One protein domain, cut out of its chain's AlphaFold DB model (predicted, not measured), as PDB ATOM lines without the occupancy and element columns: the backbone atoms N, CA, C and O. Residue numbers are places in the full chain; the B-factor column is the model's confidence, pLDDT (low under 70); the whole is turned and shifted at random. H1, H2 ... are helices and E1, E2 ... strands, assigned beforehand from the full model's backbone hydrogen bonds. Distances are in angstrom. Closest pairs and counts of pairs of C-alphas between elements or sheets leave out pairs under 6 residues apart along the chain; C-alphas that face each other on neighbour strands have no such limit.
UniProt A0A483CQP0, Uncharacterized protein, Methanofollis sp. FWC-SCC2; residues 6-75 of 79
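What this domain is: This is residues 6 to 75 of the 79 residues of an uncharacterized protein of Methanofollis sp. FWC-SCC2 (UniProt A0A483CQP0). A small, twisted three-stranded sheet, E2, E1 and E5, has helices H1 and H2 packed on one face, while the two-stranded hairpin E3 and E4 reaches away from this body as an arm. The 70 printed residues run H1, E1, E2, E3, E4, E5, H2, a mixed class of helices and strands. Both sheets, E2 - E1 - E5 and E3 - E4, are antiparallel. The whole is compact, with a radius of gyration of the C-alphas of 12.6 A, and flat, spanning 38 by 32 by 17 A.

Where its parts are: Find C-alpha 6 at (243.131, 372.496, 155.901); there H1, residues 6 to 15, begins and runs 14.2 A. Next come E1, 19 to 23, 13.1 A; E2, 28 to 32, 12.4 A; E3, 39 to 42, 9.6 A; E4, 45 to 48, 9.7 A; and E5, 51 to 55, 13.1 A. H2, 60 to 73, runs 20.0 A to C-alpha 73 at (246.638, 386.430, 173.701).

How they stand to each other: Look at N 21 and O 30, 2.8 A, between hairpin strands E1 and E2, and at N 22 and O 52, 2.9 A, between E1 and E5. H1 and H2 are on the same face of this sheet, in two layers: H1 at a height of 7.2 A, its closest C-alphas to E2 those of Ala 8 and Gly 30, 4.6 A; H2 at 9.3 A, with Met 63 and Met 54 of E5 closest, C-alphas 7.2 A apart. In hairpin E3 and E4, N 40 and O 47 are 3.0 A apart. In H1 and H2 every O i to N i+4 pair is within hydrogen-bond range.

The domain as a whole: The C-alphas farthest apart, of Gly 44 and Glu 61, are 38.2 A apart. The printed part has no cut, no link is long, and no printed residue is under 70 in pLDDT.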
ATOM      1  N   LYS A   6     243.849 373.407 156.803       93.38
ATOM      2  CA  LYS A   6     243.131 372.496 155.901       93.38
ATOM      3  C   LYS A   6     244.062 371.496 155.213       93.38
ATOM      4  O   LYS A   6     243.754 370.307 155.161       93.38
ATOM      5  N   LYS A   7     245.197 371.962 154.679       93.00
ATOM      6  CA  LYS A   7     246.182 371.079 154.033       93.00
ATOM      7  C   LYS A   7     246.869 370.172 155.062       93.00
ATOM      8  O   LYS A   7     247.054 368.994 154.777       93.00
ATOM      9  N   ALA A   8     247.190 370.689 156.250       93.69
ATOM     10  CA  ALA A   8     247.814 369.908 157.319       93.69
ATOM     11  C   ALA A   8     246.892 368.796 157.836       93.69
ATOM     12  O   ALA A   8     247.327 367.659 157.999       93.69
ATOM     13  N   LYS A   9     245.600 369.090 158.012       94.00
ATOM     14  CA  LYS A   9     244.584 368.100 158.380       94.00
ATOM     15  C   LYS A   9     244.435 367.019 157.310       94.00
ATOM     16  O   LYS A   9     244.481 365.842 157.646       94.00
ATOM     17  N   ALA A  10     244.334 367.396 156.033       93.56
ATOM     18  CA  ALA A  10     244.263 366.424 154.938       93.56
ATOM     19  C   ALA A  10     245.513 365.524 154.884       93.56
ATOM     20  O   ALA A  10     245.414 364.322 154.635       93.56
ATOM     21  N   GLU A  11     246.692 366.092 155.153       93.12
ATOM     22  CA  GLU A  11     247.932 365.326 155.277       93.12
ATOM     23  C   GLU A  11     247.887 364.362 156.474       93.12
ATOM     24  O   GLU A  11     248.270 363.199 156.331       93.12
ATOM     25  N   ALA A  12     247.376 364.807 157.625       93.56
ATOM     26  CA  ALA A  12     247.229 363.971 158.810       93.56
ATOM     27  C   ALA A  12     246.276 362.794 158.557       93.56
ATOM     28  O   ALA A  12     246.629 361.649 158.834       93.56
ATOM     29  N   GLU A  13     245.123 363.050 157.939       92.88
ATOM     30  CA  GLU A  13     244.138 362.029 157.572       92.88
ATOM     31  C   GLU A  13     244.715 361.021 156.571       92.88
ATOM     32  O   GLU A  13     244.622 359.812 156.782       92.88
ATOM     33  N   SER A  14     245.395 361.501 155.523       93.75
ATOM     34  CA  SER A  14     246.035 360.637 154.524       93.75
ATOM     35  C   SER A  14     247.152 359.767 155.108       93.75
ATOM     36  O   SER A  14     247.452 358.714 154.542       93.75
ATOM     37  N   ARG A  15     247.805 360.210 156.186       91.12
ATOM     38  CA  ARG A  15     248.940 359.521 156.818       91.12
ATOM     39  C   ARG A  15     248.565 358.788 158.109       91.12
ATOM     40  O   ARG A  15     249.437 358.173 158.717       91.12
ATOM     41  N   GLY A  16     247.297 358.838 158.529       92.31
ATOM     42  CA  GLY A  16     246.839 358.263 159.797       92.31
ATOM     43  C   GLY A  16     247.473 358.917 161.031       92.31
ATOM     44  O   GLY A  16     247.649 358.259 162.057       92.31
ATOM     45  N   LEU A  17     247.863 360.188 160.926       93.62
ATOM     46  CA  LEU A  17     248.438 360.969 162.018       93.62
ATOM     47  C   LEU A  17     247.329 361.647 162.826       93.62
ATOM     48  O   LEU A  17     246.286 362.030 162.304       93.62
ATOM     49  N   GLN A  18     247.567 361.787 164.126       94.19
ATOM     50  CA  GLN A  18     246.564 362.274 165.076       94.19
ATOM     51  C   GLN A  18     246.646 363.784 165.303       94.19
ATOM     52  O   GLN A  18     245.715 364.364 165.860       94.19
ATOM     53  N   HIS A  19     247.747 364.412 164.892       95.38
ATOM     54  CA  HIS A  19     248.036 365.802 165.201       95.38
ATOM     55  C   HIS A  19     248.556 366.569 163.994       95.38
ATOM     56  O   HIS A  19     249.063 366.009 163.016       95.38
ATOM     57  N   VAL A  20     248.411 367.881 164.096       95.25
ATOM     58  CA  VAL A  20     248.881 368.878 163.146       95.25
ATOM     59  C   VAL A  20     249.609 369.983 163.893       95.25
ATOM     60  O   VAL A  20     249.382 370.196 165.087       95.25
ATOM     61  N   TYR A  21     250.474 370.693 163.183       94.69
ATOM     62  CA  TYR A  21     251.195 371.831 163.723       94.69
ATOM     63  C   TYR A  21     251.250 372.990 162.727       94.69
ATOM     64  O   TYR A  21     251.203 372.778 161.512       94.69
ATOM     65  N   HIS A  22     251.394 374.196 163.269       93.75
ATOM     66  CA  HIS A  22     251.882 375.377 162.571       93.75
ATOM     67  C   HIS A  22     253.190 375.813 163.224       93.75
ATOM     68  O   HIS A  22     253.214 376.197 164.392       93.75
ATOM     69  N   ASP A  23     254.276 375.703 162.473       92.69
ATOM     70  CA  ASP A  23     255.591 376.213 162.822       92.69
ATOM     71  C   ASP A  23     255.638 377.704 162.495       92.69
ATOM     72  O   ASP A  23     255.670 378.081 161.322       92.69
ATOM     73  N   ILE A  24     255.616 378.534 163.537       90.94
ATOM     74  CA  ILE A  24     255.605 379.995 163.427       90.94
ATOM     75  C   ILE A  24     256.952 380.512 162.929       90.94
ATOM     76  O   ILE A  24     256.999 381.455 162.144       90.94
ATOM     77  N   ASP A  25     258.048 379.881 163.351       89.44
ATOM     78  CA  ASP A  25     259.394 380.333 163.003       89.44
ATOM     79  C   ASP A  25     259.720 380.038 161.529       89.44
ATOM     80  O   ASP A  25     260.439 380.807 160.889       89.44
ATOM     81  N   ALA A  26     259.161 378.961 160.966       87.19
ATOM     82  CA  ALA A  26     259.284 378.624 159.546       87.19
ATOM     83  C   ALA A  26     258.095 379.089 158.678       87.19
ATOM     84  O   ALA A  26     258.192 379.047 157.450       87.19
ATOM     85  N   GLY A  27     256.972 379.491 159.283       88.19
ATOM     86  CA  GLY A  27     255.722 379.824 158.591       88.19
ATOM     87  C   GLY A  27     255.101 378.634 157.854       88.19
ATOM     88  O   GLY A  27     254.574 378.791 156.751       88.19
ATOM     89  N   THR A  28     255.219 377.419 158.404       90.75
ATOM     90  CA  THR A  28     254.789 376.185 157.721       90.75
ATOM     91  C   THR A  28     253.805 375.369 158.537       90.75
ATOM     92  O   THR A  28     253.932 375.250 159.750       90.75
ATOM     93  N   TYR A  29     252.849 374.736 157.859       93.81
ATOM     94  CA  TYR A  29     251.912 373.809 158.482       93.81
ATOM     95  C   TYR A  29     252.293 372.368 158.142       93.81
ATOM     96  O   TYR A  29     252.852 372.077 157.074       93.81
ATOM     97  N   GLY A  30     251.930 371.434 159.013       93.12
ATOM     98  CA  GLY A  30     252.193 370.020 158.781       93.12
ATOM     99  C   GLY A  30     251.392 369.092 159.678       93.12
ATOM    100  O   GLY A  30     250.709 369.516 160.607       93.12
ATOM    101  N   ALA A  31     251.479 367.803 159.371       94.12
ATOM    102  CA  ALA A  31     250.974 366.730 160.213       94.12
ATOM    103  C   ALA A  31     252.132 366.107 160.995       94.12
ATOM    104  O   ALA A  31     253.239 365.993 160.472       94.12
ATOM    105  N   CYS A  32     251.879 365.683 162.228       91.31
ATOM    106  CA  CYS A  32     252.909 365.113 163.093       91.31
ATOM    107  C   CYS A  32     252.342 364.053 164.039       91.31
ATOM    108  O   CYS A  32     251.123 363.871 164.175       91.31
ATOM    109  N   ARG A  33     253.248 363.321 164.686       90.62
ATOM    110  CA  ARG A  33     252.906 362.502 165.854       90.62
ATOM    111  C   ARG A  33     252.888 363.359 167.118       90.62
ATOM    112  O   ARG A  33     253.517 364.405 167.173       90.62
ATOM    113  N   ALA A  34     252.189 362.878 168.142       83.38
ATOM    114  CA  ALA A  34     252.010 363.605 169.402       83.38
ATOM    115  C   ALA A  34     253.325 363.875 170.163       83.38
ATOM    116  O   ALA A  34     253.386 364.789 170.976       83.38
ATOM    117  N   ASP A  35     254.345 363.049 169.938       85.31
ATOM    118  CA  ASP A  35     255.651 363.066 170.600       85.31
ATOM    119  C   ASP A  35     256.771 363.649 169.720       85.31
ATOM    120  O   ASP A  35     257.940 363.664 170.110       85.31
ATOM    121  N   GLU A  36     256.429 364.125 168.524       85.38
ATOM    122  CA  GLU A  36     257.393 364.650 167.569       85.38
ATOM    123  C   GLU A  36     257.765 366.093 167.921       85.38
ATOM    124  O   GLU A  36     256.886 366.922 168.142       85.38
ATOM    125  N   ARG A  37     259.069 366.391 167.967       83.94
ATOM    126  CA  ARG A  37     259.597 367.740 168.220       83.94
ATOM    127  C   ARG A  37     259.957 368.414 166.906       83.94
ATOM    128  O   ARG A  37     260.728 367.866 166.119       83.94
ATOM    129  N   GLN A  38     259.436 369.613 166.696       87.00
ATOM    130  CA  GLN A  38     259.650 370.409 165.496       87.00
ATOM    131  C   GLN A  38     260.763 371.424 165.748       87.00
ATOM    132  O   GLN A  38     260.854 372.042 166.809       87.00
ATOM    133  N   GLY A  39     261.650 371.568 164.773       89.31
ATOM    134  CA  GLY A  39     262.800 372.446 164.895       89.31
ATOM    135  C   GLY A  39     263.774 372.292 163.743       89.31
ATOM    136  O   GLY A  39     263.595 371.455 162.855       89.31
ATOM    137  N   ALA A  40     264.843 373.073 163.795       88.19
ATOM    138  CA  ALA A  40     265.937 373.003 162.843       88.19
ATOM    139  C   ALA A  40     267.194 372.449 163.511       88.19
ATOM    140  O   ALA A  40     267.589 372.866 164.601       88.19
ATOM    141  N   PHE A  41     267.867 371.531 162.820       90.75
ATOM    142  CA  PHE A  41     269.210 371.109 163.188       90.75
ATOM    143  C   PHE A  41     270.230 371.882 162.356       90.75
ATOM    144  O   PHE A  41     270.355 371.658 161.152       90.75
ATOM    145  N   SER A  42     270.966 372.781 163.003       89.94
ATOM    146  CA  SER A  42     271.950 373.647 162.356       89.94
ATOM    147  C   SER A  42     273.277 373.566 163.094       89.94
ATOM    148  O   SER A  42     273.328 373.667 164.316       89.94
ATOM    149  N   CYS A  43     274.373 373.382 162.354       91.62
ATOM    150  CA  CYS A  43     275.736 373.395 162.899       91.62
ATOM    151  C   CYS A  43     275.962 372.458 164.107       91.62
ATOM    152  O   CYS A  43     276.734 372.781 165.007       91.62
ATOM    153  N   GLY A  44     275.302 371.296 164.140       92.31
ATOM    154  CA  GLY A  44     275.451 370.330 165.235       92.31
ATOM    155  C   GLY A  44     274.533 370.571 166.439       92.31
ATOM    156  O   GLY A  44     274.615 369.821 167.410       92.31
ATOM    157  N   VAL A  45     273.661 371.582 166.385       92.62
ATOM    158  CA  VAL A  45     272.737 371.944 167.466       92.62
ATOM    159  C   VAL A  45     271.300 371.875 166.959       92.62
ATOM    160  O   VAL A  45     270.988 372.366 165.874       92.62
ATOM    161  N   PHE A  46     270.422 371.256 167.748       91.50
ATOM    162  CA  PHE A  46     268.983 371.298 167.511       91.50
ATOM    163  C   PHE A  46     268.383 372.522 168.199       91.50
ATOM    164  O   PHE A  46     268.502 372.661 169.418       91.50
ATOM    165  N   THR A  47     267.715 373.370 167.425       90.44
ATOM    166  CA  THR A  47     266.932 374.497 167.925       90.44
ATOM    167  C   THR A  47     265.459 374.172 167.737       90.44
ATOM    168  O   THR A  47     265.001 373.979 166.612       90.44
ATOM    169  N   GLU A  48     264.729 374.089 168.844       92.31
ATOM    170  CA  GLU A  48     263.285 373.861 168.825       92.31
ATOM    171  C   GLU A  48     262.563 375.105 168.305       92.31
ATOM    172  O   GLU A  48     262.909 376.227 168.681       92.31
ATOM    173  N   HIS A  49     261.585 374.895 167.426       92.94
ATOM    174  CA  HIS A  49     260.765 375.971 166.883       92.94
ATOM    175  C   HIS A  49     259.509 376.179 167.719       92.94
ATOM    176  O   HIS A  49     258.951 375.255 168.318       92.94
ATOM    177  N   ARG A  50     259.006 377.407 167.687       91.81
ATOM    178  CA  ARG A  50     257.710 377.785 168.236       91.81
ATOM    179  C   ARG A  50     256.600 377.230 167.352       91.81
ATOM    180  O   ARG A  50     256.290 377.778 166.298       91.81
ATOM    181  N   CYS A  51     255.996 376.134 167.798       92.06
ATOM    182  CA  CYS A  51     254.921 375.466 167.074       92.06
ATOM    183  C   CYS A  51     253.597 375.526 167.837       92.06
ATOM    184  O   CYS A  51     253.532 375.197 169.022       92.06
ATOM    185  N   ILE A  52     252.522 375.883 167.136       93.50
ATOM    186  CA  ILE A  52     251.155 375.689 167.618       93.50
ATOM    187  C   ILE A  52     250.739 374.279 167.223       93.50
ATOM    188  O   ILE A  52     250.659 373.966 166.040       93.50
ATOM    189  N   HIS A  53     250.480 373.425 168.206       94.06
ATOM    190  CA  HIS A  53     250.146 372.021 167.994       94.06
ATOM    191  C   HIS A  53     248.682 371.746 168.348       94.06
ATOM    192  O   HIS A  53     248.207 372.170 169.405       94.06
ATOM    193  N   MET A  54     247.960 371.030 167.483       95.12
ATOM    194  CA  MET A  54     246.537 370.735 167.672       95.12
ATOM    195  C   MET A  54     246.152 369.316 167.220       95.12
ATOM    196  O   MET A  54     246.788 368.748 166.329       95.12
ATOM    197  N   PRO A  55     245.082 368.726 167.786       95.38
ATOM    198  CA  PRO A  55     244.529 367.463 167.302       95.38
ATOM    199  C   PRO A  55     243.947 367.590 165.890       95.38
ATOM    200  O   PRO A  55     243.124 368.467 165.628       95.38
ATOM    201  N   ALA A  56     244.276 366.644 165.008       94.38
ATOM    202  CA  ALA A  56     243.741 366.563 163.646       94.38
ATOM    203  C   ALA A  56     242.226 366.268 163.603       94.38
ATOM    204  O   ALA A  56     241.590 366.400 162.555       94.38
ATOM    205  N   SER A  57     241.633 365.885 164.741       94.12
ATOM    206  CA  SER A  57     240.188 365.694 164.891       94.12
ATOM    207  C   SER A  57     239.388 366.995 164.779       94.12
ATOM    208  O   SER A  57     238.219 366.930 164.413       94.12
ATOM    209  N   LEU A  58     239.993 368.154 165.068       94.56
ATOM    210  CA  LEU A  58     239.342 369.463 164.928       94.56
ATOM    211  C   LEU A  58     239.065 369.797 163.456       94.56
ATOM    212  O   LEU A  58     239.739 369.290 162.555       94.56
ATOM    213  N   SER A  59     238.080 370.647 163.186       95.00
ATOM    214  CA  SER A  59     237.889 371.229 161.854       95.00
ATOM    215  C   SER A  59     238.998 372.244 161.543       95.00
ATOM    216  O   SER A  59     239.662 372.755 162.446       95.00
ATOM    217  N   ALA A  60     239.218 372.539 160.258       93.44
ATOM    218  CA  ALA A  60     240.209 373.546 159.872       93.44
ATOM    219  C   ALA A  60     239.831 374.935 160.420       93.44
ATOM    220  O   ALA A  60     240.688 375.655 160.914       93.44
ATOM    221  N   GLU A  61     238.541 375.263 160.414       94.81
ATOM    222  CA  GLU A  61     237.995 376.514 160.940       94.81
ATOM    223  C   GLU A  61     238.172 376.617 162.464       94.81
ATOM    224  O   GLU A  61     238.505 377.680 162.983       94.81
ATOM    225  N   GLU A  62     237.998 375.510 163.198       96.31
ATOM    226  CA  GLU A  62     238.268 375.468 164.641       96.31
ATOM    227  C   GLU A  62     239.754 375.684 164.953       96.31
ATOM    228  O   GLU A  62     240.081 376.353 165.936       96.31
ATOM    229  N   MET A  63     240.652 375.121 164.136       95.88
ATOM    230  CA  MET A  63     242.097 375.326 164.276       95.88
ATOM    231  C   MET A  63     242.479 376.783 163.999       95.88
ATOM    232  O   MET A  63     243.178 377.386 164.811       95.88
ATOM    233  N   GLU A  64     241.963 377.366 162.914       95.00
ATOM    234  CA  GLU A  64     242.173 378.774 162.551       95.00
ATOM    235  C   GLU A  64     241.686 379.723 163.657       95.00
ATOM    236  O   GLU A  64     242.395 380.653 164.045       95.00
ATOM    237  N   GLU A  65     240.500 379.475 164.223       96.12
ATOM    238  CA  GLU A  65     239.979 380.281 165.330       96.12
ATOM    239  C   GLU A  65     240.871 380.180 166.570       96.12
ATOM    240  O   GLU A  65     241.218 381.196 167.175       96.12
ATOM    241  N   LYS A  66     241.262 378.959 166.953       95.94
ATOM    242  CA  LYS A  66     242.119 378.722 168.123       95.94
ATOM    243  C   LYS A  66     243.488 379.366 167.962       95.94
ATOM    244  O   LYS A  66     243.978 379.969 168.913       95.94
ATOM    245  N   GLU A  67     244.083 379.269 166.780       95.00
ATOM    246  CA  GLU A  67     245.337 379.939 166.452       95.00
ATOM    247  C   GLU A  67     245.196 381.455 166.563       95.00
ATOM    248  O   GLU A  67     245.990 382.101 167.243       95.00
ATOM    249  N   ARG A  68     244.150 382.031 165.964       94.06
ATOM    250  CA  ARG A  68     243.895 383.471 166.036       94.06
ATOM    251  C   ARG A  68     243.736 383.950 167.479       94.06
ATOM    252  O   ARG A  68     244.261 385.002 167.837       94.06
ATOM    253  N   VAL A  69     243.009 383.197 168.308       95.62
ATOM    254  CA  VAL A  69     242.858 383.489 169.742       95.62
ATOM    255  C   VAL A  69     244.210 383.418 170.446       95.62
ATOM    256  O   VAL A  69     244.563 384.361 171.150       95.62
ATOM    257  N   PHE A  70     244.983 382.357 170.208       94.75
ATOM    258  CA  PHE A  70     246.301 382.178 170.804       94.75
ATOM    259  C   PHE A  70     247.247 383.334 170.456       94.75
ATOM    260  O   PHE A  70     247.859 383.901 171.356       94.75
ATOM    261  N   LEU A  71     247.324 383.735 169.185       93.06
ATOM    262  CA  LEU A  71     248.177 384.839 168.731       93.06
ATOM    263  C   LEU A  71     247.730 386.195 169.290       93.06
ATOM    264  O   LEU A  71     248.562 387.040 169.611       93.06
ATOM    265  N   ARG A  72     246.420 386.408 169.461       93.81
ATOM    266  CA  ARG A  72     245.888 387.612 170.118       93.81
ATOM    267  C   ARG A  72     246.277 387.677 171.597       93.81
ATOM    268  O   ARG A  72     246.526 388.763 172.110       93.81
ATOM    269  N   GLU A  73     246.280 386.536 172.280       95.69
ATOM    270  CA  GLU A  73     246.638 386.430 173.701       95.69
ATOM    271  C   GLU A  73     248.155 386.399 173.931       95.69
ATOM    272  O   GLU A  73     248.610 386.765 175.013       95.69
ATOM    273  N   ASN A  74     248.935 386.026 172.912       92.94
ATOM    274  CA  ASN A  74     250.392 385.911 172.959       92.94
ATOM    275  C   ASN A  74     251.033 386.718 171.813       92.94
ATOM    276  O   ASN A  74     251.511 386.131 170.840       92.94
ATOM    277  N   PRO A  75     251.080 388.061 171.913       88.88
ATOM    278  CA  PRO A  75     251.576 388.921 170.836       88.88
ATOM    279  C   PRO A  75     253.019 388.624 170.409       88.88
ATOM    280  O   PRO A  75     253.354 388.805 169.244       88.88
TER     281      PRO A  75